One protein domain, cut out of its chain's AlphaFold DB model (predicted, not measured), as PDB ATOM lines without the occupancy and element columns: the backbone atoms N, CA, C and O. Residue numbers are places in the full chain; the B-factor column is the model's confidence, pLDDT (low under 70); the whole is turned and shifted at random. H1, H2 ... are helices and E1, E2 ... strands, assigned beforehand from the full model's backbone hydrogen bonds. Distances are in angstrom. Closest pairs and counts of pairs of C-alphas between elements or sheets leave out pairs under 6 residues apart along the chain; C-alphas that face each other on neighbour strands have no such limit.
ATOM      1  N   ILE A 195     204.271 182.616 288.870       97.38
ATOM      2  CA  ILE A 195     202.982 183.087 289.370       97.38
ATOM      3  C   ILE A 195     203.090 183.431 290.857       97.38
ATOM      4  O   ILE A 195     203.827 182.794 291.600       97.38
ATOM      5  N   CYS A 196     202.309 184.399 291.310       97.50
ATOM      6  CA  CYS A 196     202.066 184.690 292.721       97.50
ATOM      7  C   CYS A 196     200.688 185.353 292.856       97.50
ATOM      8  O   CYS A 196     200.077 185.721 291.850       97.50
ATOM      9  N   SER A 197     200.208 185.569 294.081       95.88
ATOM     10  CA  SER A 197     198.907 186.210 294.324       95.88
ATOM     11  C   SER A 197     198.815 187.659 293.821       95.88
ATOM     12  O   SER A 197     197.716 188.198 293.727       95.88
ATOM     13  N   ARG A 198     199.947 188.294 293.477       95.94
ATOM     14  CA  ARG A 198     199.991 189.655 292.912       95.94
ATOM     15  C   ARG A 198     199.898 189.710 291.394       95.94
ATOM     16  O   ARG A 198     199.473 190.731 290.869       95.94
ATOM     17  N   CYS A 199     200.316 188.658 290.691       97.00
ATOM     18  CA  CYS A 199     200.304 188.622 289.224       97.00
ATOM     19  C   CYS A 199     199.364 187.575 288.634       97.00
ATOM     20  O   CYS A 199     199.238 187.458 287.411       97.00
ATOM     21  N   CYS A 200     198.705 186.808 289.499       96.50
ATOM     22  CA  CYS A 200     197.837 185.729 289.100       96.50
ATOM     23  C   CYS A 200     196.640 185.588 290.042       96.50
ATOM     24  O   CYS A 200     196.777 185.670 291.261       96.50
ATOM     25  N   VAL A 201     195.473 185.325 289.456       93.69
ATOM     26  CA  VAL A 201     194.272 184.904 290.177       93.69
ATOM     27  C   VAL A 201     193.855 183.524 289.702       93.69
ATOM     28  O   VAL A 201     193.787 183.266 288.500       93.69
ATOM     29  N   VAL A 202     193.554 182.660 290.664       90.12
ATOM     30  CA  VAL A 202     192.941 181.351 290.442       90.12
ATOM     31  C   VAL A 202     191.477 181.460 290.850       90.12
ATOM     32  O   VAL A 202     191.181 181.953 291.939       90.12
ATOM     33  N   ARG A 203     190.564 181.023 289.986       87.19
ATOM     34  CA  ARG A 203     189.141 180.872 290.308       87.19
ATOM     35  C   ARG A 203     188.715 179.447 290.040       87.19
ATOM     36  O   ARG A 203     189.164 178.855 289.070       87.19
ATOM     37  N   GLU A 204     187.835 178.931 290.875       88.50
ATOM     38  CA  GLU A 204     187.146 177.674 290.618       88.50
ATOM     39  C   GLU A 204     185.739 178.004 290.122       88.50
ATOM     40  O   GLU A 204     185.020 178.771 290.767       88.50
ATOM     41  N   ILE A 205     185.374 177.494 288.949       87.12
ATOM     42  CA  ILE A 205     184.046 177.663 288.352       87.12
ATOM     43  C   ILE A 205     183.598 176.277 287.906       87.12
ATOM     44  O   ILE A 205     184.295 175.636 287.130       87.12
ATOM     45  N   ASP A 206     182.471 175.804 288.438       88.19
ATOM     46  CA  ASP A 206     181.893 174.489 288.125       88.19
ATOM     47  C   ASP A 206     182.862 173.298 288.310       88.19
ATOM     48  O   ASP A 206     182.733 172.265 287.658       88.19
ATOM     49  N   GLY A 207     183.818 173.427 289.240       86.38
ATOM     50  CA  GLY A 207     184.844 172.417 289.535       86.38
ATOM     51  C   GLY A 207     186.117 172.530 288.687       86.38
ATOM     52  O   GLY A 207     187.091 171.831 288.966       86.38
ATOM     53  N   ASP A 208     186.143 173.435 287.706       85.69
ATOM     54  CA  ASP A 208     187.312 173.715 286.876       85.69
ATOM     55  C   ASP A 208     188.112 174.905 287.417       85.69
ATOM     56  O   ASP A 208     187.567 175.940 287.815       85.69
ATOM     57  N   LEU A 209     189.441 174.774 287.403       84.62
ATOM     58  CA  LEU A 209     190.357 175.835 287.815       84.62
ATOM     59  C   LEU A 209     190.713 176.742 286.633       84.62
ATOM     60  O   LEU A 209     191.400 176.344 285.693       84.62
ATOM     61  N   PHE A 210     190.322 178.006 286.738       86.88
ATOM     62  CA  PHE A 210     190.637 179.068 285.796       86.88
ATOM     63  C   PHE A 210     191.786 179.924 286.311       86.88
ATOM     64  O   PHE A 210     191.726 180.503 287.399       86.88
ATOM     65  N   LEU A 211     192.826 180.041 285.489       90.50
ATOM     66  CA  LEU A 211     194.019 180.816 285.791       90.50
ATOM     67  C   LEU A 211     194.045 182.114 284.981       90.50
ATOM     68  O   LEU A 211     194.148 182.098 283.755       90.50
ATOM     69  N   MET A 212     194.042 183.251 285.670       93.94
ATOM     70  CA  MET A 212     194.210 184.566 285.061       93.94
ATOM     71  C   MET A 212     195.570 185.140 285.445       93.94
ATOM     72  O   MET A 212     195.740 185.683 286.537       93.94
ATOM     73  N   ARG A 213     196.552 185.006 284.548       96.25
ATOM     74  CA  ARG A 213     197.863 185.666 284.661       96.25
ATOM     75  C   ARG A 213     197.843 187.015 283.955       96.25
ATOM     76  O   ARG A 213     197.307 187.105 282.848       96.25
ATOM     77  N   ALA A 214     198.465 188.013 284.576       97.38
ATOM     78  CA  ALA A 214     198.583 189.356 284.029       97.38
ATOM     79  C   ALA A 214     200.042 189.806 283.925       97.38
ATOM     80  O   ALA A 214     200.792 189.790 284.911       97.38
ATOM     81  N   VAL A 215     200.409 190.252 282.727       98.06
ATOM     82  CA  VAL A 215     201.742 190.763 282.396       98.06
ATOM     83  C   VAL A 215     201.642 192.146 281.766       98.06
ATOM     84  O   VAL A 215     200.592 192.537 281.260       98.06
ATOM     85  N   VAL A 216     202.752 192.868 281.779       97.38
ATOM     86  CA  VAL A 216     202.941 194.166 281.142       97.38
ATOM     87  C   VAL A 216     204.109 194.036 280.171       97.38
ATOM     88  O   VAL A 216     205.127 193.435 280.515       97.38
ATOM     89  N   THR A 217     203.971 194.570 278.962       96.81
ATOM     90  CA  THR A 217     205.077 194.695 278.007       96.81
ATOM     91  C   THR A 217     205.369 196.161 277.745       96.81
ATOM     92  O   THR A 217     204.440 196.937 277.540       96.81
ATOM     93  N   ASP A 218     206.645 196.536 277.765       95.38
ATOM     94  CA  ASP A 218     207.093 197.908 277.505       95.38
ATOM     95  C   ASP A 218     208.556 197.934 277.035       95.38
ATOM     96  O   ASP A 218     209.318 196.992 277.289       95.38
ATOM     97  N   GLY A 219     208.929 198.998 276.329       93.94
ATOM     98  CA  GLY A 219     210.266 199.228 275.800       93.94
ATOM     99  C   GLY A 219     211.123 200.100 276.721       93.94
ATOM    100  O   GLY A 219     210.661 201.087 277.287       93.94
ATOM    101  N   VAL A 220     212.412 199.778 276.837       94.31
ATOM    102  CA  VAL A 220     213.408 200.608 277.528       94.31
ATOM    103  C   VAL A 220     214.599 200.873 276.618       94.31
ATOM    104  O   VAL A 220     215.129 199.958 275.985       94.31
ATOM    105  N   THR A 221     215.035 202.133 276.543       93.00
ATOM    106  CA  THR A 221     216.171 202.564 275.711       93.00
ATOM    107  C   THR A 221     217.501 202.117 276.322       93.00
ATOM    108  O   THR A 221     218.275 202.909 276.857       93.00
ATOM    109  N   VAL A 222     217.746 200.813 276.247       93.25
ATOM    110  CA  VAL A 222     219.033 200.162 276.473       93.25
ATOM    111  C   VAL A 222     219.426 199.484 275.169       93.25
ATOM    112  O   VAL A 222     218.575 198.917 274.483       93.25
ATOM    113  N   GLY A 223     220.694 199.593 274.787       91.94
ATOM    114  CA  GLY A 223     221.124 199.076 273.499       91.94
ATOM    115  C   GLY A 223     222.627 198.980 273.314       91.94
ATOM    116  O   GLY A 223     223.412 199.550 274.077       91.94
ATOM    117  N   HIS A 224     223.008 198.275 272.254       92.19
ATOM    118  CA  HIS A 224     224.390 198.073 271.835       92.19
ATOM    119  C   HIS A 224     224.581 198.432 270.352       92.19
ATOM    120  O   HIS A 224     223.600 198.539 269.606       92.19
ATOM    121  N   PRO A 225     225.832 198.603 269.885       93.00
ATOM    122  CA  PRO A 225     226.107 198.821 268.473       93.00
ATOM    123  C   PRO A 225     225.612 197.653 267.614       93.00
ATOM    124  O   PRO A 225     225.865 196.487 267.932       93.00
ATOM    125  N   HIS A 348     217.433 199.785 268.882       92.81
ATOM    126  CA  HIS A 348     216.421 200.775 269.231       92.81
ATOM    127  C   HIS A 348     216.075 200.733 270.725       92.81
ATOM    128  O   HIS A 348     216.126 201.756 271.406       92.81
ATOM    129  N   ASN A 349     215.720 199.554 271.238       94.44
ATOM    130  CA  ASN A 349     215.367 199.344 272.640       94.44
ATOM    131  C   ASN A 349     215.462 197.861 273.020       94.44
ATOM    132  O   ASN A 349     215.471 196.986 272.155       94.44
ATOM    133  N   GLU A 350     215.444 197.581 274.318       96.94
ATOM    134  CA  GLU A 350     215.045 196.277 274.842       96.94
ATOM    135  C   GLU A 350     213.539 196.303 275.094       96.94
ATOM    136  O   GLU A 350     213.020 197.235 275.708       96.94
ATOM    137  N   GLN A 351     212.825 195.295 274.608       97.38
ATOM    138  CA  GLN A 351     211.433 195.060 274.966       97.38
ATOM    139  C   GLN A 351     211.392 194.084 276.132       97.38
ATOM    140  O   GLN A 351     211.941 192.990 276.022       97.38
ATOM    141  N   LEU A 352     210.724 194.444 277.226       98.06
ATOM    142  CA  LEU A 352     210.567 193.582 278.394       98.06
ATOM    143  C   LEU A 352     209.131 193.073 278.503       98.06
ATOM    144  O   LEU A 352     208.185 193.802 278.222       98.06
ATOM    145  N   CYS A 353     208.967 191.832 278.962       98.12
ATOM    146  CA  CYS A 353     207.698 191.288 279.433       98.12
ATOM    147  C   CYS A 353     207.818 191.021 280.933       98.12
ATOM    148  O   CYS A 353     208.654 190.228 281.371       98.12
ATOM    149  N   VAL A 354     206.988 191.694 281.721       98.50
ATOM    150  CA  VAL A 354     207.076 191.732 283.179       98.50
ATOM    151  C   VAL A 354     205.748 191.266 283.759       98.50
ATOM    152  O   VAL A 354     204.693 191.795 283.420       98.50
ATOM    153  N   ALA A 355     205.762 190.279 284.648       98.38
ATOM    154  CA  ALA A 355     204.592 189.959 285.451       98.38
ATOM    155  C   ALA A 355     204.212 191.174 286.308       98.38
ATOM    156  O   ALA A 355     205.070 191.912 286.782       98.38
ATOM    157  N   THR A 356     202.927 191.366 286.581       97.50
ATOM    158  CA  THR A 356     202.438 192.541 287.340       97.50
ATOM    159  C   THR A 356     202.923 192.603 288.805       97.50
ATOM    160  O   THR A 356     202.687 193.588 289.499       97.50
ATOM    161  N   CYS A 357     203.671 191.597 289.273       97.75
ATOM    162  CA  CYS A 357     204.420 191.589 290.535       97.75
ATOM    163  C   CYS A 357     205.868 192.115 290.426       97.75
ATOM    164  O   CYS A 357     206.557 192.174 291.439       97.75
ATOM    165  N   GLY A 358     206.338 192.467 289.224       97.88
ATOM    166  CA  GLY A 358     207.693 192.960 288.947       97.88
ATOM    167  C   GLY A 358     208.684 191.908 288.429       97.88
ATOM    168  O   GLY A 358     209.777 192.270 288.004       97.88
ATOM    169  N   THR A 359     208.332 190.619 288.434       98.50
ATOM    170  CA  THR A 359     209.191 189.550 287.894       98.50
ATOM    171  C   THR A 359     209.287 189.649 286.372       98.50
ATOM    172  O   THR A 359     208.268 189.638 285.684       98.50
ATOM    173  N   VAL A 360     210.500 189.703 285.825       98.56
ATOM    174  CA  VAL A 360     210.729 189.756 284.373       98.56
ATOM    175  C   VAL A 360     210.648 188.346 283.795       98.56
ATOM    176  O   VAL A 360     211.417 187.470 284.188       98.56
ATOM    177  N   LEU A 361     209.725 188.121 282.863       98.38
ATOM    178  CA  LEU A 361     209.471 186.809 282.257       98.38
ATOM    179  C   LEU A 361     210.280 186.586 280.979       98.38
ATOM    180  O   LEU A 361     210.582 185.448 280.637       98.38
ATOM    181  N   GLY A 362     210.635 187.665 280.283       97.56
ATOM    182  CA  GLY A 362     211.442 187.610 279.072       97.56
ATOM    183  C   GLY A 362     211.805 188.998 278.561       97.56
ATOM    184  O   GLY A 362     211.202 189.998 278.964       97.56
ATOM    185  N   ARG A 363     212.783 189.043 277.655       97.12
ATOM    186  CA  ARG A 363     213.187 190.253 276.938       97.12
ATOM    187  C   ARG A 363     213.492 189.966 275.471       97.12
ATOM    188  O   ARG A 363     213.729 188.816 275.110       97.12
ATOM    189  N   MET A 364     213.498 191.004 274.642       96.50
ATOM    190  CA  MET A 364     213.974 190.929 273.263       96.50
ATOM    191  C   MET A 364     214.542 192.268 272.799       96.50
ATOM    192  O   MET A 364     213.887 193.303 272.915       96.50
ATOM    193  N   THR A 365     215.716 192.227 272.181       95.94
ATOM    194  CA  THR A 365     216.337 193.390 271.551       95.94
ATOM    195  C   THR A 365     215.616 193.772 270.254       95.94
ATOM    196  O   THR A 365     215.505 192.977 269.315       95.94
ATOM    197  N   MET A 366     215.152 195.017 270.177       95.06
ATOM    198  CA  MET A 366     214.565 195.627 268.984       95.06
ATOM    199  C   MET A 366     215.651 196.401 268.232       95.06
ATOM    200  O   MET A 366     216.318 197.260 268.801       95.06
ATOM    201  N   PHE A 367     215.851 196.120 266.944       92.00
ATOM    202  CA  PHE A 367     216.970 196.691 266.182       92.00
ATOM    203  C   PHE A 367     216.614 198.023 265.529       92.00
ATOM    204  O   PHE A 367     217.223 199.046 265.829       92.00
ATOM    205  N   GLY A 368     215.664 198.018 264.596       85.94
ATOM    206  CA  GLY A 368     215.383 199.190 263.782       85.94
ATOM    207  C   GLY A 368     214.253 200.077 264.288       85.94
ATOM    208  O   GLY A 368     214.250 201.264 263.959       85.94
ATOM    209  N   SER A 369     213.309 199.517 265.042       87.44
ATOM    210  CA  SER A 369     212.189 200.213 265.678       87.44
ATOM    211  C   SER A 369     211.472 199.294 266.669       87.44
ATOM    212  O   SER A 369     211.543 198.068 266.554       87.44
ATOM    213  N   GLU A 370     210.702 199.881 267.584       87.31
ATOM    214  CA  GLU A 370     209.680 199.166 268.357       87.31
ATOM    215  C   GLU A 370     208.406 198.981 267.512       87.31
ATOM    216  O   GLU A 370     207.336 199.532 267.775       87.31
ATOM    217  N   ALA A 371     208.528 198.260 266.396       90.94
ATOM    218  CA  ALA A 371     207.382 198.004 265.536       90.94
ATOM    219  C   ALA A 371     206.375 197.073 266.229       90.94
ATOM    220  O   ALA A 371     206.742 196.073 266.847       90.94
ATOM    221  N   VAL A 372     205.082 197.319 266.003       93.44
ATOM    222  CA  VAL A 372     203.983 196.469 266.493       93.44
ATOM    223  C   VAL A 372     204.139 195.001 266.059       93.44
ATOM    224  O   VAL A 372     203.848 194.079 266.820       93.44
ATOM    225  N   SER A 373     204.650 194.759 264.848       94.12
ATOM    226  CA  SER A 373     204.983 193.413 264.362       94.12
ATOM    227  C   SER A 373     206.138 192.767 265.140       94.12
ATOM    228  O   SER A 373     206.133 191.551 265.349       94.12
ATOM    229  N   GLY A 374     207.100 193.571 265.600       95.25
ATOM    230  CA  GLY A 374     208.176 193.157 266.497       95.25
ATOM    231  C   GLY A 374     207.630 192.729 267.855       95.25
ATOM    232  O   GLY A 374     207.917 191.618 268.288       95.25
ATOM    233  N   VAL A 375     206.758 193.531 268.474       96.25
ATOM    234  CA  VAL A 375     206.108 193.186 269.756       96.25
ATOM    235  C   VAL A 375     205.248 191.927 269.633       96.25
ATOM    236  O   VAL A 375     205.304 191.049 270.490       96.25
ATOM    237  N   LYS A 376     204.515 191.761 268.527       97.00
ATOM    238  CA  LYS A 376     203.797 190.512 268.236       97.00
ATOM    239  C   LYS A 376     204.733 189.299 268.202       97.00
ATOM    240  O   LYS A 376     204.423 188.263 268.786       97.00
ATOM    241  N   THR A 377     205.866 189.429 267.509       96.88
ATOM    242  CA  THR A 377     206.885 188.372 267.407       96.88
ATOM    243  C   THR A 377     207.481 188.060 268.778       96.88
ATOM    244  O   THR A 377     207.601 186.894 269.135       96.88
ATOM    245  N   PHE A 378     207.778 189.092 269.568       97.56
ATOM    246  CA  PHE A 378     208.259 188.961 270.938       97.56
ATOM    247  C   PHE A 378     207.286 188.177 271.819       97.56
ATOM    248  O   PHE A 378     207.683 187.205 272.453       97.56
ATOM    249  N   LEU A 379     206.005 188.551 271.826       97.88
ATOM    250  CA  LEU A 379     205.004 187.885 272.659       97.88
ATOM    251  C   LEU A 379     204.823 186.412 272.274       97.88
ATOM    252  O   LEU A 379     204.708 185.586 273.170       97.88
ATOM    253  N   LYS A 380     204.865 186.071 270.978       97.75
ATOM    254  CA  LYS A 380     204.844 184.671 270.506       97.75
ATOM    255  C   LYS A 380     206.123 183.900 270.838       97.75
ATOM    256  O   LYS A 380     206.093 182.682 270.952       97.75
ATOM    257  N   LEU A 381     207.254 184.592 270.961       97.31
ATOM    258  CA  LEU A 381     208.519 183.981 271.362       97.31
ATOM    259  C   LEU A 381     208.530 183.670 272.862       97.31
ATOM    260  O   LEU A 381     208.942 182.586 273.262       97.31
ATOM    261  N   VAL A 382     208.067 184.614 273.687       97.75
ATOM    262  CA  VAL A 382     207.957 184.434 275.140       97.75
ATOM    263  C   VAL A 382     206.854 183.435 275.466       97.75
ATOM    264  O   VAL A 382     207.060 182.556 276.289       97.75
ATOM    265  N   PHE A 383     205.702 183.515 274.814       97.75
ATOM    266  CA  PHE A 383     204.586 182.599 275.017       97.75
ATOM    267  C   PHE A 383     204.361 181.829 273.713       97.75
ATOM    268  O   PHE A 383     203.707 182.357 272.822       97.75
ATOM    269  N   PRO A 384     204.949 180.631 273.536       97.06
ATOM    270  CA  PRO A 384     204.856 179.893 272.273       97.06
ATOM    271  C   PRO A 384     203.535 179.132 272.081       97.06
ATOM    272  O   PRO A 384     203.157 178.832 270.951       97.06
ATOM    273  N   THR A 385     202.788 178.846 273.150       96.75
ATOM    274  CA  THR A 385     201.540 178.054 273.120       96.75
ATOM    275  C   THR A 385     200.367 178.819 273.739       96.75
ATOM    276  O   THR A 385     200.572 179.762 274.508       96.75
ATOM    277  N   GLN A 386     199.135 178.365 273.493       94.69
ATOM    278  CA  GLN A 386     197.940 178.925 274.139       94.69
ATOM    279  C   GLN A 386     197.955 178.761 275.670       94.69
ATOM    280  O   GLN A 386     197.539 179.669 276.385       94.69
ATOM    281  N   ASN A 387     198.503 177.658 276.192       94.12
ATOM    282  CA  ASN A 387     198.619 177.438 277.640       94.12
ATOM    283  C   ASN A 387     199.637 178.393 278.280       94.12
ATOM    284  O   ASN A 387     199.443 178.887 279.395       94.12
ATOM    285  N   SER A 388     200.728 178.688 277.565       95.81
ATOM    286  CA  SER A 388     201.754 179.623 278.022       95.81
ATOM    287  C   SER A 388     201.298 181.080 278.026       95.81
ATOM    288  O   SER A 388     201.848 181.879 278.784       95.81
ATOM    289  N   LEU A 389     200.269 181.409 277.252       96.06
ATOM    290  CA  LEU A 389     199.787 182.761 277.030       96.06
ATOM    291  C   LEU A 389     199.065 183.308 278.280       96.06
ATOM    292  O   LEU A 389     198.160 182.658 278.813       96.06
ATOM    293  N   PRO A 390     199.449 184.483 278.815       96.31
ATOM    294  CA  PRO A 390     198.701 185.120 279.893       96.31
ATOM    295  C   PRO A 390     197.326 185.568 279.387       96.31
ATOM    296  O   PRO A 390     197.158 185.879 278.213       96.31
ATOM    297  N   LYS A 391     196.338 185.636 280.285       95.94
ATOM    298  CA  LYS A 391     194.974 186.076 279.934       95.94
ATOM    299  C   LYS A 391     194.840 187.600 279.874       95.94
ATOM    300  O   LYS A 391     193.855 188.102 279.339       95.94
ATOM    301  N   VAL A 392     195.831 188.331 280.389       97.31
ATOM    302  CA  VAL A 392     195.889 189.796 280.354       97.31
ATOM    303  C   VAL A 392     197.298 190.250 279.970       97.31
ATOM    304  O   VAL A 392     198.269 189.882 280.634       97.31
ATOM    305  N   ILE A 393     197.400 191.072 278.924       97.56
ATOM    306  CA  ILE A 393     198.644 191.725 278.498       97.56
ATOM    307  C   ILE A 393     198.400 193.231 278.450       97.56
ATOM    308  O   ILE A 393     197.735 193.726 277.541       97.56
ATOM    309  N   PHE A 394     198.952 193.958 279.417       96.62
ATOM    310  CA  PHE A 394     199.005 195.415 279.372       96.62
ATOM    311  C   PHE A 394     200.099 195.858 278.402       96.62
ATOM    312  O   PHE A 394     201.228 195.366 278.467       96.62
ATOM    313  N   TYR A 395     199.767 196.794 277.517       94.31
ATOM    314  CA  TYR A 395     200.725 197.426 276.613       94.31
ATOM    315  C   TYR A 395     200.294 198.861 276.332       94.31
ATOM    316  O   TYR A 395     199.123 199.114 276.059       94.31
ATOM    317  N   ASP A 396     201.218 199.810 276.379       89.94
ATOM    318  CA  ASP A 396     200.916 201.222 276.158       89.94
ATOM    319  C   ASP A 396     200.344 201.476 274.743       89.94
ATOM    320  O   ASP A 396     199.397 202.240 274.573       89.94
ATOM    321  N   ASN A 397     200.815 200.715 273.754       90.19
ATOM    322  CA  ASN A 397     200.374 200.749 272.367       90.19
ATOM    323  C   ASN A 397     199.479 199.543 271.999       90.19
ATOM    324  O   ASN A 397     199.438 199.090 270.845       90.19
ATOM    325  N   ALA A 398     198.728 199.009 272.976       92.56
ATOM    326  CA  ALA A 398     197.821 197.871 272.784       92.56
ATOM    327  C   ALA A 398     196.801 198.105 271.660       92.56
ATOM    328  O   ALA A 398     196.461 197.173 270.932       92.56
ATOM    329  N   CYS A 399     196.339 199.344 271.464       91.56
ATOM    330  CA  CYS A 399     195.354 199.652 270.432       91.56
ATOM    331  C   CYS A 399     195.905 199.441 269.011       91.56
ATOM    332  O   CYS A 399     195.201 198.890 268.162       91.56
ATOM    333  N   GLN A 400     197.162 199.813 268.741       93.12
ATOM    334  CA  GLN A 400     197.789 199.566 267.438       93.12
ATOM    335  C   GLN A 400     198.132 198.089 267.267       93.12
ATOM    336  O   GLN A 400     197.950 197.552 266.173       93.12
ATOM    337  N   LEU A 401     198.538 197.408 268.346       94.75
ATOM    338  CA  LEU A 401     198.704 195.955 268.334       94.75
ATOM    339  C   LEU A 401     197.400 195.246 267.973       94.75
ATOM    340  O   LEU A 401     197.385 194.458 267.031       94.75
ATOM    341  N   LYS A 402     196.282 195.588 268.618       94.50
ATOM    342  CA  LYS A 402     194.983 194.979 268.321       94.50
ATOM    343  C   LYS A 402     194.529 195.261 266.886       94.50
ATOM    344  O   LYS A 402     194.087 194.335 266.212       94.50
ATOM    345  N   LYS A 403     194.698 196.491 266.378       94.56
ATOM    346  CA  LYS A 403     194.431 196.821 264.961       94.56
ATOM    347  C   LYS A 403     195.262 195.960 264.013       94.56
ATOM    348  O   LYS A 403     194.718 195.418 263.055       94.56
ATOM    349  N   HIS A 404     196.558 195.814 264.289       95.06
ATOM    350  CA  HIS A 404     197.453 194.987 263.484       95.06
ATOM    351  C   HIS A 404     197.026 193.514 263.492       95.06
ATOM    352  O   HIS A 404     196.972 192.900 262.430       95.06
ATOM    353  N   LEU A 405     196.677 192.963 264.659       95.75
ATOM    354  CA  LEU A 405     196.221 191.577 264.797       95.75
ATOM    355  C   LEU A 405     194.945 191.317 263.989       95.75
ATOM    356  O   LEU A 405     194.939 190.398 263.169       95.75
ATOM    357  N   LEU A 406     193.932 192.180 264.136       94.50
ATOM    358  CA  LEU A 406     192.674 192.098 263.384       94.50
ATOM    359  C   LEU A 406     192.902 192.199 261.872       94.50
ATOM    360  O   LEU A 406     192.380 191.388 261.116       94.50
ATOM    361  N   ALA A 407     193.717 193.162 261.430       95.31
ATOM    362  CA  ALA A 407     194.032 193.337 260.014       95.31
ATOM    363  C   ALA A 407     194.804 192.141 259.430       95.31
ATOM    364  O   ALA A 407     194.654 191.829 258.253       95.31
ATOM    365  N   SER A 408     195.629 191.477 260.244       95.00
ATOM    366  CA  SER A 408     196.397 190.299 259.829       95.00
ATOM    367  C   SER A 408     195.642 188.969 259.939       95.00
ATOM    368  O   SER A 408     196.171 187.962 259.478       95.00
ATOM    369  N   GLY A 409     194.444 188.944 260.541       95.00
ATOM    370  CA  GLY A 409     193.706 187.704 260.813       95.00
ATOM    371  C   GLY A 409     194.430 186.762 261.785       95.00
ATOM    372  O   GLY A 409     194.348 185.544 261.648       95.00
ATOM    373  N   ASP A 410     195.208 187.308 262.725       94.19
ATOM    374  CA  ASP A 410     196.016 186.518 263.658       94.19
ATOM    375  C   ASP A 410     195.207 186.157 264.911       94.19
ATOM    376  O   ASP A 410     195.121 186.939 265.858       94.19
ATOM    377  N   HIS A 411     194.645 184.948 264.906       95.44
ATOM    378  CA  HIS A 411     193.784 184.411 265.967       95.44
ATOM    379  C   HIS A 411     194.533 183.960 267.228       95.44
ATOM    380  O   HIS A 411     193.923 183.530 268.205       95.44
ATOM    381  N   TYR A 412     195.867 184.049 267.240       96.44
ATOM    382  CA  TYR A 412     196.679 183.563 268.356       96.44
ATOM    383  C   TYR A 412     196.353 184.259 269.691       96.44
ATOM    384  O   TYR A 412     196.554 183.668 270.746       96.44
ATOM    385  N   PHE A 413     195.852 185.496 269.655       95.56
ATOM    386  CA  PHE A 413     195.584 186.315 270.842       95.56
ATOM    387  C   PHE A 413     194.084 186.563 271.093       95.56
ATOM    388  O   PHE A 413     193.728 187.525 271.780       95.56
ATOM    389  N   ASP A 414     193.196 185.753 270.512       93.44
ATOM    390  CA  ASP A 414     191.745 185.985 270.582       93.44
ATOM    391  C   ASP A 414     191.195 185.877 272.011       93.44
ATOM    392  O   ASP A 414     190.309 186.641 272.390       93.44
ATOM    393  N   GLU A 415     191.777 185.003 272.835       90.44
ATOM    394  CA  GLU A 415     191.351 184.763 274.220       90.44
ATOM    395  C   GLU A 415     192.052 185.647 275.268       90.44
ATOM    396  O   GLU A 415     192.077 185.307 276.456       90.44
ATOM    397  N   ILE A 416     192.659 186.763 274.858       93.00
ATOM    398  CA  ILE A 416     193.377 187.661 275.773       93.00
ATOM    399  C   ILE A 416     192.707 189.030 275.848       93.00
ATOM    400  O   ILE A 416     192.406 189.667 274.833       93.00
ATOM    401  N   ALA A 417     192.596 189.546 277.071       94.50
ATOM    402  CA  ALA A 417     192.429 190.970 277.306       94.50
ATOM    403  C   ALA A 417     193.725 191.740 276.974       94.50
ATOM    404  O   ALA A 417     194.780 191.497 277.563       94.50
ATOM    405  N   MET A 418     193.635 192.718 276.068       94.88
ATOM    406  CA  MET A 418     194.738 193.630 275.723       94.88
ATOM    407  C   MET A 418     194.398 195.075 276.108       94.88
ATOM    408  O   MET A 418     194.118 195.899 275.229       94.88
ATOM    409  N   PRO A 419     194.349 195.388 277.413       94.00
ATOM    410  CA  PRO A 419     194.164 196.753 277.868       94.00
ATOM    411  C   PRO A 419     195.375 197.634 277.540       94.00
ATOM    412  O   PRO A 419     196.526 197.203 277.641       94.00
ATOM    413  N   VAL A 420     195.108 198.902 277.222       88.75
ATOM    414  CA  VAL A 420     196.133 199.944 277.322       88.75
ATOM    415  C   VAL A 420     196.476 200.147 278.794       88.75
ATOM    416  O   VAL A 420     195.597 200.076 279.659       88.75
ATOM    417  N   ASP A 421     197.754 200.387 279.081       79.75
ATOM    418  CA  ASP A 421     198.200 200.739 280.426       79.75
ATOM    419  C   ASP A 421     197.368 201.901 281.015       79.75
ATOM    420  O   ASP A 421     197.061 202.884 280.337       79.75
ATOM    421  N   VAL A 422     196.989 201.790 282.292       77.50
ATOM    422  CA  VAL A 422     196.057 202.723 282.948       77.50
ATOM    423  C   VAL A 422     196.594 204.157 282.940       77.50
ATOM    424  O   VAL A 422     195.826 205.106 282.746       77.50
ATOM    425  N   PHE A 423     197.906 204.336 283.125       73.81
ATOM    426  CA  PHE A 423     198.523 205.654 283.070       73.81
ATOM    427  C   PHE A 423     198.519 206.192 281.638       73.81
ATOM    428  O   PHE A 423     198.113 207.340 281.433       73.81
ATOM    429  N   HIS A 424     198.893 205.379 280.645       72.94
ATOM    430  CA  HIS A 424     198.879 205.787 279.236       72.94
ATOM    431  C   HIS A 424     197.464 206.161 278.762       72.94
ATOM    432  O   HIS A 424     197.276 207.196 278.119       72.94
ATOM    433  N   MET A 425     196.447 205.391 279.159       73.19
ATOM    434  CA  MET A 425     195.046 205.693 278.865       73.19
ATOM    435  C   MET A 425     194.637 207.065 279.410       73.19
ATOM    436  O   MET A 425     194.040 207.864 278.693       73.19
ATOM    437  N   LYS A 426     194.994 207.366 280.664       71.06
ATOM    438  CA  LYS A 426     194.624 208.629 281.316       71.06
ATOM    439  C   LYS A 426     195.385 209.840 280.770       71.06
ATOM    440  O   LYS A 426     194.845 210.941 280.762       71.06
ATOM    441  N   SER A 427     196.651 209.663 280.395       70.69
ATOM    442  CA  SER A 427     197.576 210.776 280.134       70.69
ATOM    443  C   SER A 427     197.859 211.039 278.654       70.69
ATOM    444  O   SER A 427     198.245 212.158 278.314       70.69
ATOM    445  N   LYS A 428     197.688 210.042 277.774       68.06
ATOM    446  CA  LYS A 428     198.149 210.116 276.376       68.06
ATOM    447  C   LYS A 428     197.084 209.802 275.322       68.06
ATOM    448  O   LYS A 428     197.262 210.213 274.175       68.06
ATOM    449  N   HIS A 429     195.963 209.167 275.673       64.50
ATOM    450  CA  HIS A 429     194.849 209.013 274.734       64.50
ATOM    451  C   HIS A 429     193.920 210.226 274.741       64.50
ATOM    452  O   HIS A 429     193.549 210.765 275.781       64.50
ATOM    453  N   LYS A 430     193.497 210.634 273.541       63.69
ATOM    454  CA  LYS A 430     192.354 211.536 273.384       63.69
ATOM    455  C   LYS A 430     191.078 210.736 273.643       63.69
ATOM    456  O   LYS A 430     190.947 209.641 273.100       63.69
ATOM    457  N   GLU A 431     190.111 211.316 274.353       62.06
ATOM    458  CA  GLU A 431     188.778 210.714 274.569       62.06
ATOM    459  C   GLU A 431     188.081 210.309 273.253       62.06
ATOM    460  O   GLU A 431     187.240 209.418 273.230       62.06
ATOM    461  N   SER A 432     188.470 210.928 272.133       61.22
ATOM    462  CA  SER A 432     187.957 210.646 270.793       61.22
ATOM    463  C   SER A 432     188.502 209.369 270.132       61.22
ATOM    464  O   SER A 432     188.086 209.057 269.016       61.22
ATOM    465  N   ASP A 433     189.459 208.648 270.731       77.31
ATOM    466  CA  ASP A 433     189.949 207.373 270.180       77.31
ATOM    467  C   ASP A 433     188.953 206.239 270.470       77.31
ATOM    468  O   ASP A 433     189.133 205.420 271.374       77.31
ATOM    469  N   ALA A 434     187.874 206.210 269.682       83.94
ATOM    470  CA  ALA A 434     186.773 205.261 269.834       83.94
ATOM    471  C   ALA A 434     187.239 203.797 269.788       83.94
ATOM    472  O   ALA A 434     186.717 202.965 270.528       83.94
ATOM    473  N   PHE A 435     188.255 203.483 268.973       88.44
ATOM    474  CA  PHE A 435     188.791 202.125 268.898       88.44
ATOM    475  C   PHE A 435     189.457 201.723 270.216       88.44
ATOM    476  O   PHE A 435     189.195 200.638 270.730       88.44
ATOM    477  N   CYS A 436     190.309 202.593 270.769       85.38
ATOM    478  CA  CYS A 436     190.971 202.329 272.043       85.38
ATOM    479  C   CYS A 436     189.946 202.180 273.179       85.38
ATOM    480  O   CYS A 436     189.994 201.201 273.924       85.38
ATOM    481  N   GLY A 437     188.957 203.079 273.244       84.19
ATOM    482  CA  GLY A 437     187.872 203.013 274.228       84.19
ATOM    483  C   GLY A 437     187.044 201.722 274.145       84.19
ATOM    484  O   GLY A 437     186.706 201.131 275.168       84.19
ATOM    485  N   GLN A 438     186.758 201.251 272.931       88.25
ATOM    486  CA  GLN A 438     185.953 200.050 272.705       88.25
ATOM    487  C   GLN A 438     186.728 198.750 272.956       88.25
ATOM    488  O   GLN A 438     186.179 197.812 273.531       88.25
ATOM    489  N   HIS A 439     187.987 198.671 272.522       89.62
ATOM    490  CA  HIS A 439     188.722 197.402 272.463       89.62
ATOM    491  C   HIS A 439     189.840 197.254 273.490       89.62
ATOM    492  O   HIS A 439     190.267 196.128 273.733       89.62
ATOM    493  N   CYS A 440     190.332 198.352 274.063       92.19
ATOM    494  CA  CYS A 440     191.521 198.353 274.916       92.19
ATOM    495  C   CYS A 440     191.330 199.135 276.222       92.19
ATOM    496  O   CYS A 440     192.296 199.333 276.957       92.19
ATOM    497  N   ASN A 441     190.116 199.585 276.544       90.06
ATOM    498  CA  ASN A 441     189.866 200.237 277.822       90.06
ATOM    499  C   ASN A 441     189.878 199.204 278.954       90.06
ATOM    500  O   ASN A 441     189.010 198.332 278.958       90.06
ATOM    501  N   PRO A 442     190.805 199.292 279.928       88.12
ATOM    502  CA  PRO A 442     190.874 198.329 281.023       88.12
ATOM    503  C   PRO A 442     189.564 198.241 281.826       88.12
ATOM    504  O   PRO A 442     189.254 197.174 282.351       88.12
ATOM    505  N   ALA A 443     188.747 199.304 281.840       88.00
ATOM    506  CA  ALA A 443     187.422 199.314 282.462       88.00
ATOM    507  C   ALA A 443     186.425 198.314 281.838       88.00
ATOM    508  O   ALA A 443     185.446 197.950 282.487       88.00
ATOM    509  N   ASN A 444     186.675 197.840 280.611       89.69
ATOM    510  CA  ASN A 444     185.802 196.891 279.914       89.69
ATOM    511  C   ASN A 444     185.892 195.460 280.472       89.69
ATOM    512  O   ASN A 444     185.058 194.630 280.120       89.69
ATOM    513  N   TRP A 445     186.870 195.167 281.337       92.06
ATOM    514  CA  TRP A 445     187.048 193.854 281.962       92.06
ATOM    515  C   TRP A 445     186.837 193.947 283.479       92.06
ATOM    516  O   TRP A 445     187.763 194.325 284.208       92.06
ATOM    517  N   PRO A 446     185.638 193.612 283.994       90.31
ATOM    518  CA  PRO A 446     185.330 193.671 285.423       90.31
ATOM    519  C   PRO A 446     186.322 192.894 286.294       90.31
ATOM    520  O   PRO A 446     186.617 193.305 287.411       90.31
ATOM    521  N   GLU A 447     186.900 191.813 285.773       90.12
ATOM    522  CA  GLU A 447     187.861 190.955 286.466       90.12
ATOM    523  C   GLU A 447     189.172 191.669 286.823       90.12
ATOM    524  O   GLU A 447     189.841 191.265 287.779       90.12
ATOM    525  N   LEU A 448     189.513 192.753 286.113       91.94
ATOM    526  CA  LEU A 448     190.681 193.592 286.399       91.94
ATOM    527  C   LEU A 448     190.476 194.526 287.601       91.94
ATOM    528  O   LEU A 448     191.416 195.217 288.002       91.94
ATOM    529  N   HIS A 449     189.284 194.529 288.202       89.06
ATOM    530  CA  HIS A 449     188.921 195.398 289.313       89.06
ATOM    531  C   HIS A 449     188.442 194.581 290.516       89.06
ATOM    532  O   HIS A 449     187.762 193.562 290.388       89.06
ATOM    533  N   GLU A 450     188.779 195.041 291.717       85.62
ATOM    534  CA  GLU A 450     188.310 194.464 292.975       85.62
ATOM    535  C   GLU A 450     188.156 195.561 294.026       85.62
ATOM    536  O   GLU A 450     189.085 196.328 294.275       85.62
ATOM    537  N   GLY A 451     186.966 195.679 294.624       82.25
ATOM    538  CA  GLY A 451     186.713 196.665 295.683       82.25
ATOM    539  C   GLY A 451     186.989 198.119 295.272       82.25
ATOM    540  O   GLY A 451     187.461 198.907 296.089       82.25
ATOM    541  N   GLY A 452     186.757 198.468 294.000       82.38
ATOM    542  CA  GLY A 452     187.022 199.808 293.460       82.38
ATOM    543  C   GLY A 452     188.501 200.116 293.189       82.38
ATOM    544  O   GLY A 452     188.839 201.270 292.934       82.38
ATOM    545  N   LYS A 453     189.387 199.113 293.242       88.75
ATOM    546  CA  LYS A 453     190.816 199.237 292.923       88.75
ATOM    547  C   LYS A 453     191.196 198.325 291.761       88.75
ATOM    548  O   LYS A 453     190.545 197.310 291.519       88.75
ATOM    549  N   TRP A 454     192.274 198.679 291.068       90.94
ATOM    550  CA  TRP A 454     192.904 197.802 290.085       90.94
ATOM    551  C   TRP A 454     193.494 196.578 290.778       90.94
ATOM    552  O   TRP A 454     194.206 196.704 291.774       90.94
ATOM    553  N   ARG A 455     193.189 195.400 290.239       93.00
ATOM    554  CA  ARG A 455     193.674 194.118 290.752       93.00
ATOM    555  C   ARG A 455     195.162 193.915 290.483       93.00
ATOM    556  O   ARG A 455     195.868 193.367 291.321       93.00
ATOM    557  N   PHE A 456     195.621 194.341 289.309       95.06
ATOM    558  CA  PHE A 456     196.996 194.166 288.855       95.06
ATOM    559  C   PHE A 456     197.696 195.516 288.704       95.06
ATOM    560  O   PHE A 456     197.085 196.498 288.281       95.06
ATOM    561  N   ASN A 457     198.989 195.558 289.024       93.44
ATOM    562  CA  ASN A 457     199.818 196.744 288.834       93.44
ATOM    563  C   ASN A 457     200.270 196.849 287.367       93.44
ATOM    564  O   ASN A 457     201.251 196.215 286.975       93.44
ATOM    565  N   SER A 458     199.568 197.648 286.559       90.19
ATOM    566  CA  SER A 458     199.942 197.870 285.155       90.19
ATOM    567  C   SER A 458     201.232 198.694 284.998       90.19
ATOM    568  O   SER A 458     201.916 198.559 283.993       90.19
ATOM    569  N   SER A 459     201.652 199.437 286.031       90.00
ATOM    570  CA  SER A 459     202.913 200.201 286.058       90.00
ATOM    571  C   SER A 459     204.148 199.356 286.412       90.00
ATOM    572  O   SER A 459     205.244 199.891 286.587       90.00
ATOM    573  N   ALA A 460     204.018 198.028 286.526       93.81
ATOM    574  CA  ALA A 460     205.139 197.144 286.864       93.81
ATOM    575  C   ALA A 460     206.302 197.239 285.858       93.81
ATOM    576  O   ALA A 460     207.469 197.157 286.256       93.81
ATOM    577  N   ALA A 461     206.004 197.443 284.569       91.38
ATOM    578  CA  ALA A 461     207.035 197.616 283.550       91.38
ATOM    579  C   ALA A 461     207.799 198.938 283.708       91.38
ATOM    580  O   ALA A 461     209.017 198.921 283.608       91.38
ATOM    581  N   GLU A 462     207.145 200.044 284.071       91.06
ATOM    582  CA  GLU A 462     207.800 201.347 284.275       91.06
ATOM    583  C   GLU A 462     208.869 201.282 285.379       91.06
ATOM    584  O   GLU A 462     210.028 201.641 285.166       91.06
ATOM    585  N   MET A 463     208.517 200.729 286.546       91.00
ATOM    586  CA  MET A 463     209.470 200.516 287.645       91.00
ATOM    587  C   MET A 463     210.601 199.560 287.245       91.00
ATOM    588  O   MET A 463     211.746 199.688 287.688       91.00
ATOM    589  N   THR A 464     210.284 198.569 286.412       96.06
ATOM    590  CA  THR A 464     211.270 197.609 285.916       96.06
ATOM    591  C   THR A 464     212.237 198.265 284.941       96.06
ATOM    592  O   THR A 464     213.442 198.068 285.092       96.06
ATOM    593  N   ASN A 465     211.727 199.087 284.026       94.31
ATOM    594  CA  ASN A 465     212.465 199.834 283.018       94.31
ATOM    595  C   ASN A 465     213.366 200.893 283.654       94.31
ATOM    596  O   ASN A 465     214.507 201.034 283.228       94.31
ATOM    597  N   ALA A 466     212.917 201.566 284.718       94.31
ATOM    598  CA  ALA A 466     213.761 202.480 285.486       94.31
ATOM    599  C   ALA A 466     215.001 201.767 286.055       94.31
ATOM    600  O   ALA A 466     216.119 202.263 285.917       94.31
ATOM    601  N   TRP A 467     214.827 200.565 286.623       95.75
ATOM    602  CA  TRP A 467     215.967 199.762 287.075       95.75
ATOM    603  C   TRP A 467     216.827 199.271 285.904       95.75
ATOM    604  O   TRP A 467     218.055 199.318 285.955       95.75
ATOM    605  N   PHE A 468     216.192 198.804 284.833       96.38
ATOM    606  CA  PHE A 468     216.891 198.227 283.690       96.38
ATOM    607  C   PHE A 468     217.726 199.279 282.940       96.38
ATOM    608  O   PHE A 468     218.860 199.016 282.540       96.38
ATOM    609  N   GLY A 469     217.212 200.506 282.828       94.19
ATOM    610  CA  GLY A 469     217.883 201.638 282.192       94.19
ATOM    611  C   GLY A 469     219.215 202.016 282.844       94.19
ATOM    612  O   GLY A 469     220.130 202.460 282.149       94.19
ATOM    613  N   GLY A 470     219.382 201.767 284.148       92.44
ATOM    614  CA  GLY A 470     220.640 202.036 284.853       92.44
ATOM    615  C   GLY A 470     221.835 201.236 284.314       92.44
ATOM    616  O   GLY A 470     222.982 201.670 284.439       92.44
ATOM    617  N   PHE A 471     221.596 200.101 283.643       94.81
ATOM    618  CA  PHE A 471     222.665 199.284 283.061       94.81
ATOM    619  C   PHE A 471     223.231 199.845 281.760       94.81
ATOM    620  O   PHE A 471     224.298 199.386 281.347       94.81
ATOM    621  N   GLN A 472     222.594 200.848 281.139       91.31
ATOM    622  CA  GLN A 472     223.034 201.395 279.851       91.31
ATOM    623  C   GLN A 472     224.519 201.767 279.873       91.31
ATOM    624  O   GLN A 472     225.261 201.405 278.969       91.31
ATOM    625  N   SER A 473     224.996 202.416 280.939       87.56
ATOM    626  CA  SER A 473     226.406 202.811 281.071       87.56
ATOM    627  C   SER A 473     227.390 201.631 281.136       87.56
ATOM    628  O   SER A 473     228.543 201.771 280.727       87.56
ATOM    629  N   ILE A 474     226.944 200.469 281.622       91.62
ATOM    630  CA  ILE A 474     227.750 199.250 281.749       91.62
ATOM    631  C   ILE A 474     227.794 198.501 280.418       91.62
ATOM    632  O   ILE A 474     228.865 198.063 279.993       91.62
ATOM    633  N   VAL A 475     226.640 198.355 279.762       93.25
ATOM    634  CA  VAL A 475     226.489 197.475 278.595       93.25
ATOM    635  C   VAL A 475     226.747 198.169 277.256       93.25
ATOM    636  O   VAL A 475     226.956 197.484 276.259       93.25
ATOM    637  N   ARG A 476     226.795 199.512 277.231       85.56
ATOM    638  CA  ARG A 476     226.906 200.340 276.013       85.56
ATOM    639  C   ARG A 476     227.970 199.857 275.026       85.56
ATOM    640  O   ARG A 476     227.714 199.778 273.835       85.56
ATOM    641  N   GLU A 477     229.164 199.520 275.505       86.94
ATOM    642  CA  GLU A 477     230.276 199.054 274.660       86.94
ATOM    643  C   GLU A 477     230.555 197.556 274.864       86.94
ATOM    644  O   GLU A 477     231.695 197.104 274.762       86.94
ATOM    645  N   MET A 478     229.545 196.750 275.204       90.31
ATOM    646  CA  MET A 478     229.677 195.291 275.237       90.31
ATOM    647  C   MET A 478     229.478 194.683 273.847       90.31
ATOM    648  O   MET A 478     228.851 195.252 272.959       90.31
ATOM    649  N   ARG A 479     230.102 193.520 273.613       89.06
ATOM    650  CA  ARG A 479     229.831 192.723 272.409       89.06
ATOM    651  C   ARG A 479     228.489 192.054 272.632       89.06
ATOM    652  O   ARG A 479     228.225 191.675 273.764       89.06
ATOM    653  N   GLU A 480     227.728 191.832 271.574       91.44
ATOM    654  CA  GLU A 480     226.381 191.247 271.629       91.44
ATOM    655  C   GLU A 480     226.265 190.049 272.589       91.44
ATOM    656  O   GLU A 480     225.501 190.107 273.542       91.44
ATOM    657  N   ALA A 481     227.130 189.032 272.469       93.00
ATOM    658  CA  ALA A 481     227.086 187.867 273.365       93.00
ATOM    659  C   ALA A 481     227.255 188.224 274.857       93.00
ATOM    660  O   ALA A 481     226.602 187.642 275.718       93.00
ATOM    661  N   ARG A 482     228.121 189.192 275.174       94.94
ATOM    662  CA  ARG A 482     228.345 189.669 276.546       94.94
ATOM    663  C   ARG A 482     227.239 190.615 277.010       94.94
ATOM    664  O   ARG A 482     226.878 190.563 278.176       94.94
ATOM    665  N   TYR A 483     226.720 191.448 276.107       96.12
ATOM    666  CA  TYR A 483     225.584 192.337 276.340       96.12
ATOM    667  C   TYR A 483     224.358 191.525 276.760       96.12
ATOM    668  O   TYR A 483     223.824 191.739 277.846       96.12
ATOM    669  N   ASP A 484     223.987 190.535 275.947       96.69
ATOM    670  CA  ASP A 484     222.817 189.702 276.202       96.69
ATOM    671  C   ASP A 484     222.977 188.897 277.485       96.69
ATOM    672  O   ASP A 484     222.115 188.930 278.365       96.69
ATOM    673  N   PHE A 485     224.134 188.249 277.632       97.69
ATOM    674  CA  PHE A 485     224.421 187.445 278.808       97.69
ATOM    675  C   PHE A 485     224.341 188.279 280.084       97.69
ATOM    676  O   PHE A 485     223.710 187.861 281.053       97.69
ATOM    677  N   PHE A 486     224.961 189.463 280.086       98.00
ATOM    678  CA  PHE A 486     224.957 190.354 281.240       98.00
ATOM    679  C   PHE A 486     223.530 190.751 281.628       98.00
ATOM    680  O   PHE A 486     223.169 190.618 282.795       98.00
ATOM    681  N   LEU A 487     222.715 191.201 280.667       97.94
ATOM    682  CA  LEU A 487     221.342 191.640 280.932       97.94
ATOM    683  C   LEU A 487     220.462 190.496 281.449       97.94
ATOM    684  O   LEU A 487     219.718 190.670 282.415       97.94
ATOM    685  N   ASP A 488     220.582 189.310 280.860       97.75
ATOM    686  CA  ASP A 488     219.832 188.139 281.310       97.75
ATOM    687  C   ASP A 488     220.287 187.640 282.683       97.75
ATOM    688  O   ASP A 488     219.468 187.142 283.457       97.75
ATOM    689  N   GLU A 489     221.574 187.765 283.007       97.88
ATOM    690  CA  GLU A 489     222.098 187.412 284.325       97.88
ATOM    691  C   GLU A 489     221.624 188.392 285.402       97.88
ATOM    692  O   GLU A 489     221.124 187.963 286.440       97.88
ATOM    693  N   VAL A 490     221.663 189.708 285.155       97.81
ATOM    694  CA  VAL A 490     221.124 190.668 286.134       97.81
ATOM    695  C   VAL A 490     219.609 190.523 286.303       97.81
ATOM    696  O   VAL A 490     219.111 190.687 287.418       97.81
ATOM    697  N   ILE A 491     218.871 190.145 285.247       98.31
ATOM    698  CA  ILE A 491     217.450 189.776 285.347       98.31
ATOM    699  C   ILE A 491     217.272 188.551 286.245       98.31
ATOM    700  O   ILE A 491     216.444 188.593 287.156       98.31
ATOM    701  N   LYS A 492     218.034 187.476 286.015       97.88
ATOM    702  CA  LYS A 492     217.974 186.245 286.819       97.88
ATOM    703  C   LYS A 492     218.191 186.553 288.303       97.88
ATOM    704  O   LYS A 492     217.356 186.199 289.135       97.88
ATOM    705  N   GLN A 493     219.239 187.308 288.627       97.88
ATOM    706  CA  GLN A 493     219.544 187.702 290.005       97.88
ATOM    707  C   GLN A 493     218.462 188.610 290.614       97.88
ATOM    708  O   GLN A 493     218.017 188.365 291.738       97.88
ATOM    709  N   ARG A 494     217.960 189.612 289.875       97.56
ATOM    710  CA  ARG A 494     216.845 190.457 290.344       97.56
ATOM    711  C   ARG A 494     215.592 189.636 290.613       97.56
ATOM    712  O   ARG A 494     214.936 189.826 291.632       97.56
ATOM    713  N   ASN A 495     215.248 188.731 289.707       98.44
ATOM    714  CA  ASN A 495     214.069 187.893 289.836       98.44
ATOM    715  C   ASN A 495     214.135 187.011 291.089       98.44
ATOM    716  O   ASN A 495     213.129 186.890 291.783       98.44
ATOM    717  N   ARG A 496     215.308 186.458 291.426       97.81
ATOM    718  CA  ARG A 496     215.519 185.717 292.683       97.81
ATOM    719  C   ARG A 496     215.245 186.582 293.916       97.81
ATOM    720  O   ARG A 496     214.590 186.116 294.845       97.81
ATOM    721  N   LEU A 497     215.681 187.845 293.906       97.19
ATOM    722  CA  LEU A 497     215.392 188.795 294.987       97.19
ATOM    723  C   LEU A 497     213.894 189.107 295.086       97.19
ATOM    724  O   LEU A 497     213.328 188.987 296.166       97.19
ATOM    725  N   ILE A 498     213.243 189.413 293.959       97.94
ATOM    726  CA  ILE A 498     211.797 189.680 293.912       97.94
ATOM    727  C   ILE A 498     211.006 188.480 294.431       97.94
ATOM    728  O   ILE A 498     210.085 188.654 295.220       97.94
ATOM    729  N   VAL A 499     211.353 187.261 294.012       98.50
ATOM    730  CA  VAL A 499     210.677 186.045 294.481       98.50
ATOM    731  C   VAL A 499     210.818 185.899 295.992       98.50
ATOM    732  O   VAL A 499     209.812 185.687 296.659       98.50
ATOM    733  N   ARG A 500     212.016 186.091 296.552       98.00
ATOM    734  CA  ARG A 500     212.226 186.042 298.005       98.00
ATOM    735  C   ARG A 500     211.407 187.103 298.747       98.00
ATOM    736  O   ARG A 500     210.809 186.813 299.779       98.00
ATOM    737  N   ASP A 501     211.355 188.323 298.222       98.00
ATOM    738  CA  ASP A 501     210.580 189.404 298.837       98.00
ATOM    739  C   ASP A 501     209.071 189.097 298.777       98.00
ATOM    740  O   ASP A 501     208.363 189.254 299.770       98.00
ATOM    741  N   LEU A 502     208.588 188.535 297.663       98.38
ATOM    742  CA  LEU A 502     207.214 188.043 297.526       98.38
ATOM    743  C   LEU A 502     206.894 186.903 298.510       98.38
ATOM    744  O   LEU A 502     205.774 186.846 299.019       98.38
ATOM    745  N   GLU A 503     207.837 185.997 298.789       97.94
ATOM    746  CA  GLU A 503     207.677 184.960 299.823       97.94
ATOM    747  C   GLU A 503     207.520 185.583 301.211       97.94
ATOM    748  O   GLU A 503     206.570 185.252 301.923       97.94
ATOM    749  N   HIS A 504     208.399 186.522 301.574       97.88
ATOM    750  CA  HIS A 504     208.338 187.230 302.856       97.88
ATOM    751  C   HIS A 504     207.035 188.018 303.036       97.88
ATOM    752  O   HIS A 504     206.503 188.103 304.141       97.88
ATOM    753  N   GLU A 505     206.494 188.564 301.949       97.44
ATOM    754  CA  GLU A 505     205.233 189.305 301.935       97.44
ATOM    755  C   GLU A 505     203.992 188.395 301.861       97.44
ATOM    756  O   GLU A 505     202.866 188.890 301.775       97.44
ATOM    757  N   GLY A 506     204.166 187.068 301.878       97.38
ATOM    758  CA  GLY A 506     203.063 186.106 301.846       97.38
ATOM    759  C   GLY A 506     202.336 186.036 300.499       97.38
ATOM    760  O   GLY A 506     201.190 185.588 300.436       97.38
ATOM    761  N   ALA A 507     202.977 186.459 299.404       97.00
ATOM    762  CA  ALA A 507     202.389 186.450 298.065       97.00
ATOM    763  C   ALA A 507     202.402 185.062 297.390       97.00
ATOM    764  O   ALA A 507     201.882 184.907 296.286       97.00
ATOM    765  N   ASN A 508     202.953 184.039 298.055       96.50
ATOM    766  CA  ASN A 508     202.973 182.641 297.606       96.50
ATOM    767  C   ASN A 508     203.522 182.451 296.175       96.50
ATOM    768  O   ASN A 508     202.813 181.895 295.327       96.50
ATOM    769  N   PRO A 509     204.747 182.912 295.868       97.75
ATOM    770  CA  PRO A 509     205.312 182.738 294.540       97.75
ATOM    771  C   PRO A 509     205.577 181.261 294.229       97.75
ATOM    772  O   PRO A 509     206.020 180.487 295.076       97.75
ATOM    773  N   ARG A 510     205.265 180.855 292.999       96.06
ATOM    774  CA  ARG A 510     205.414 179.492 292.475       96.06
ATOM    775  C   ARG A 510     205.767 179.550 290.993       96.06
ATOM    776  O   ARG A 510     205.603 180.576 290.337       96.06
ATOM    777  N   ARG A 511     206.211 178.421 290.449       96.06
ATOM    778  CA  ARG A 511     206.391 178.223 289.008       96.06
ATOM    779  C   ARG A 511     205.408 177.167 288.526       96.06
ATOM    780  O   ARG A 511     205.313 176.101 289.129       96.06
ATOM    781  N   LEU A 512     204.663 177.475 287.470       94.75
ATOM    782  CA  LEU A 512     203.771 176.508 286.824       94.75
ATOM    783  C   LEU A 512     204.577 175.398 286.144       94.75
ATOM    784  O   LEU A 512     205.690 175.643 285.690       94.75
ATOM    785  N   ALA A 513     204.016 174.196 286.023       94.50
ATOM    786  CA  ALA A 513     204.672 173.102 285.305       94.50
ATOM    787  C   ALA A 513     204.979 173.518 283.854       94.50
ATOM    788  O   ALA A 513     204.079 173.947 283.123       94.50
ATOM    789  N   ARG A 514     206.252 173.428 283.445       95.44
ATOM    790  CA  ARG A 514     206.673 173.828 282.091       95.44
ATOM    791  C   ARG A 514     206.060 172.907 281.043       95.44
ATOM    792  O   ARG A 514     205.681 173.383 279.983       95.44
ATOM    793  N   GLU A 515     205.902 171.631 281.370       94.94
ATOM    794  CA  GLU A 515     205.308 170.605 280.516       94.94
ATOM    795  C   GLU A 515     203.879 170.981 280.127       94.94
ATOM    796  O   GLU A 515     203.522 170.889 278.963       94.94
ATOM    797  N   TRP A 516     203.081 171.476 281.077       93.25
ATOM    798  CA  TRP A 516     201.712 171.924 280.805       93.25
ATOM    799  C   TRP A 516     201.678 173.203 279.962       93.25
ATOM    800  O   TRP A 516     200.878 173.325 279.035       93.25
ATOM    801  N   LEU A 517     202.565 174.157 280.265       95.00
ATOM    802  CA  LEU A 517     202.646 175.409 279.517       95.00
ATOM    803  C   LEU A 517     203.169 175.211 278.095       95.00
ATOM    804  O   LEU A 517     202.845 176.023 277.244       95.00
ATOM    805  N   LEU A 518     203.987 174.197 277.827       95.62
ATOM    806  CA  LEU A 518     204.610 173.969 276.518       95.62
ATOM    807  C   LEU A 518     203.961 172.827 275.719       95.62
ATOM    808  O   LEU A 518     204.438 172.532 274.624       95.62
ATOM    809  N   ALA A 519     202.908 172.207 276.263       90.44
ATOM    810  CA  ALA A 519     202.118 171.166 275.607       90.44
ATOM    811  C   ALA A 519     201.314 171.671 274.403       90.44
ATOM    812  O   ALA A 519     200.913 172.863 274.397       90.44
TER     813      ALA A 519
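What this domain is: This is residues 195 to 225 and 348 to 519 of the 519 residues of an uncharacterized protein of Fomitopsis pinicola (strain FP-58527) (UniProt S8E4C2). A twisted sheet of five strands, E1 to E5, runs through the middle, with H1 packed on one face and H5 on the opposite face; the long helix H7 passes by edge strand E4 and only grazes the sheet. The far end of the hairpin E1 and E2, residues 204 to 209, sticks out, and H2, H3 and H4 lie off the sheet. The printed part has 203 residues with eight named helices and five named strands, in the order E1 E2 E3 E4 H1 E5 H2 H3 H4 H5 H6 H7 H8. The sheet is branched, with antiparallel and parallel pairs, and the class is mixed, helices and strands. The whole is compact, with a radius of gyration of the C-alphas of 17.1 A and spans of 53 by 43 by 34 A.

How they stand to each other: E1, residues 200 to 205, and E2, residues 208 to 220, form an antiparallel hairpin, with N 203 and O 210 2.9 A apart. E2 is also the antiparallel neighbour of E3, residues 349 to 355 (N 216 and O 354, 2.8 A), and the parallel neighbour of E5, residues 392 to 395 (N 394 and O 215, 2.8 A). E3 and E4, residues 360 to 366, form a second hairpin, with N 351 and O 364 2.8 A apart; these N and O pairs are within hydrogen-bond range. H1, residues 372 to 382, is on the sheet at a height of 8.5 A; its closest C-alphas to E4 are Val 382 and Gly 362, 6.1 A. H2, residues 398 to 408, touches H1, about perpendicular at 89 degrees, closest at the C-alphas of Leu 401 and Val 372, 5.6 A. H3, residues 422 to 428, touches no helix. H4, residues 434 to 439, touches H2, closest at the C-alphas of Cys 436 and Cys 399, 5.4 A. H5, residues 460 to 469, is on the face opposite to H1 at a height of 8.0 A. H6, residues 472 to 475, is close to but not clearly touching H7, residues 480 to 504. H8, residues 514 to 518, touches no helix. Every O i to N i+4 pair is within hydrogen-bond range in H1, H2, H3, H4, H5, H7 and H8; H6 is too short for one.

Where its parts are: E1 begins at C-alpha 200, (197.837, 185.729, 289.100). E2 is 38.6 A long and H7 36.3 A. H8 ends at C-alpha 518, (204.610, 173.969, 276.518).

The domain as a whole: Residues 226 to 347 are not printed; C-alphas 225 and 348 are 9.9 A apart. The links H2 to H3 and H4 to H5 are long. The mean pLDDT of the printed part is 92.4, with residues 428 to 432 under 70.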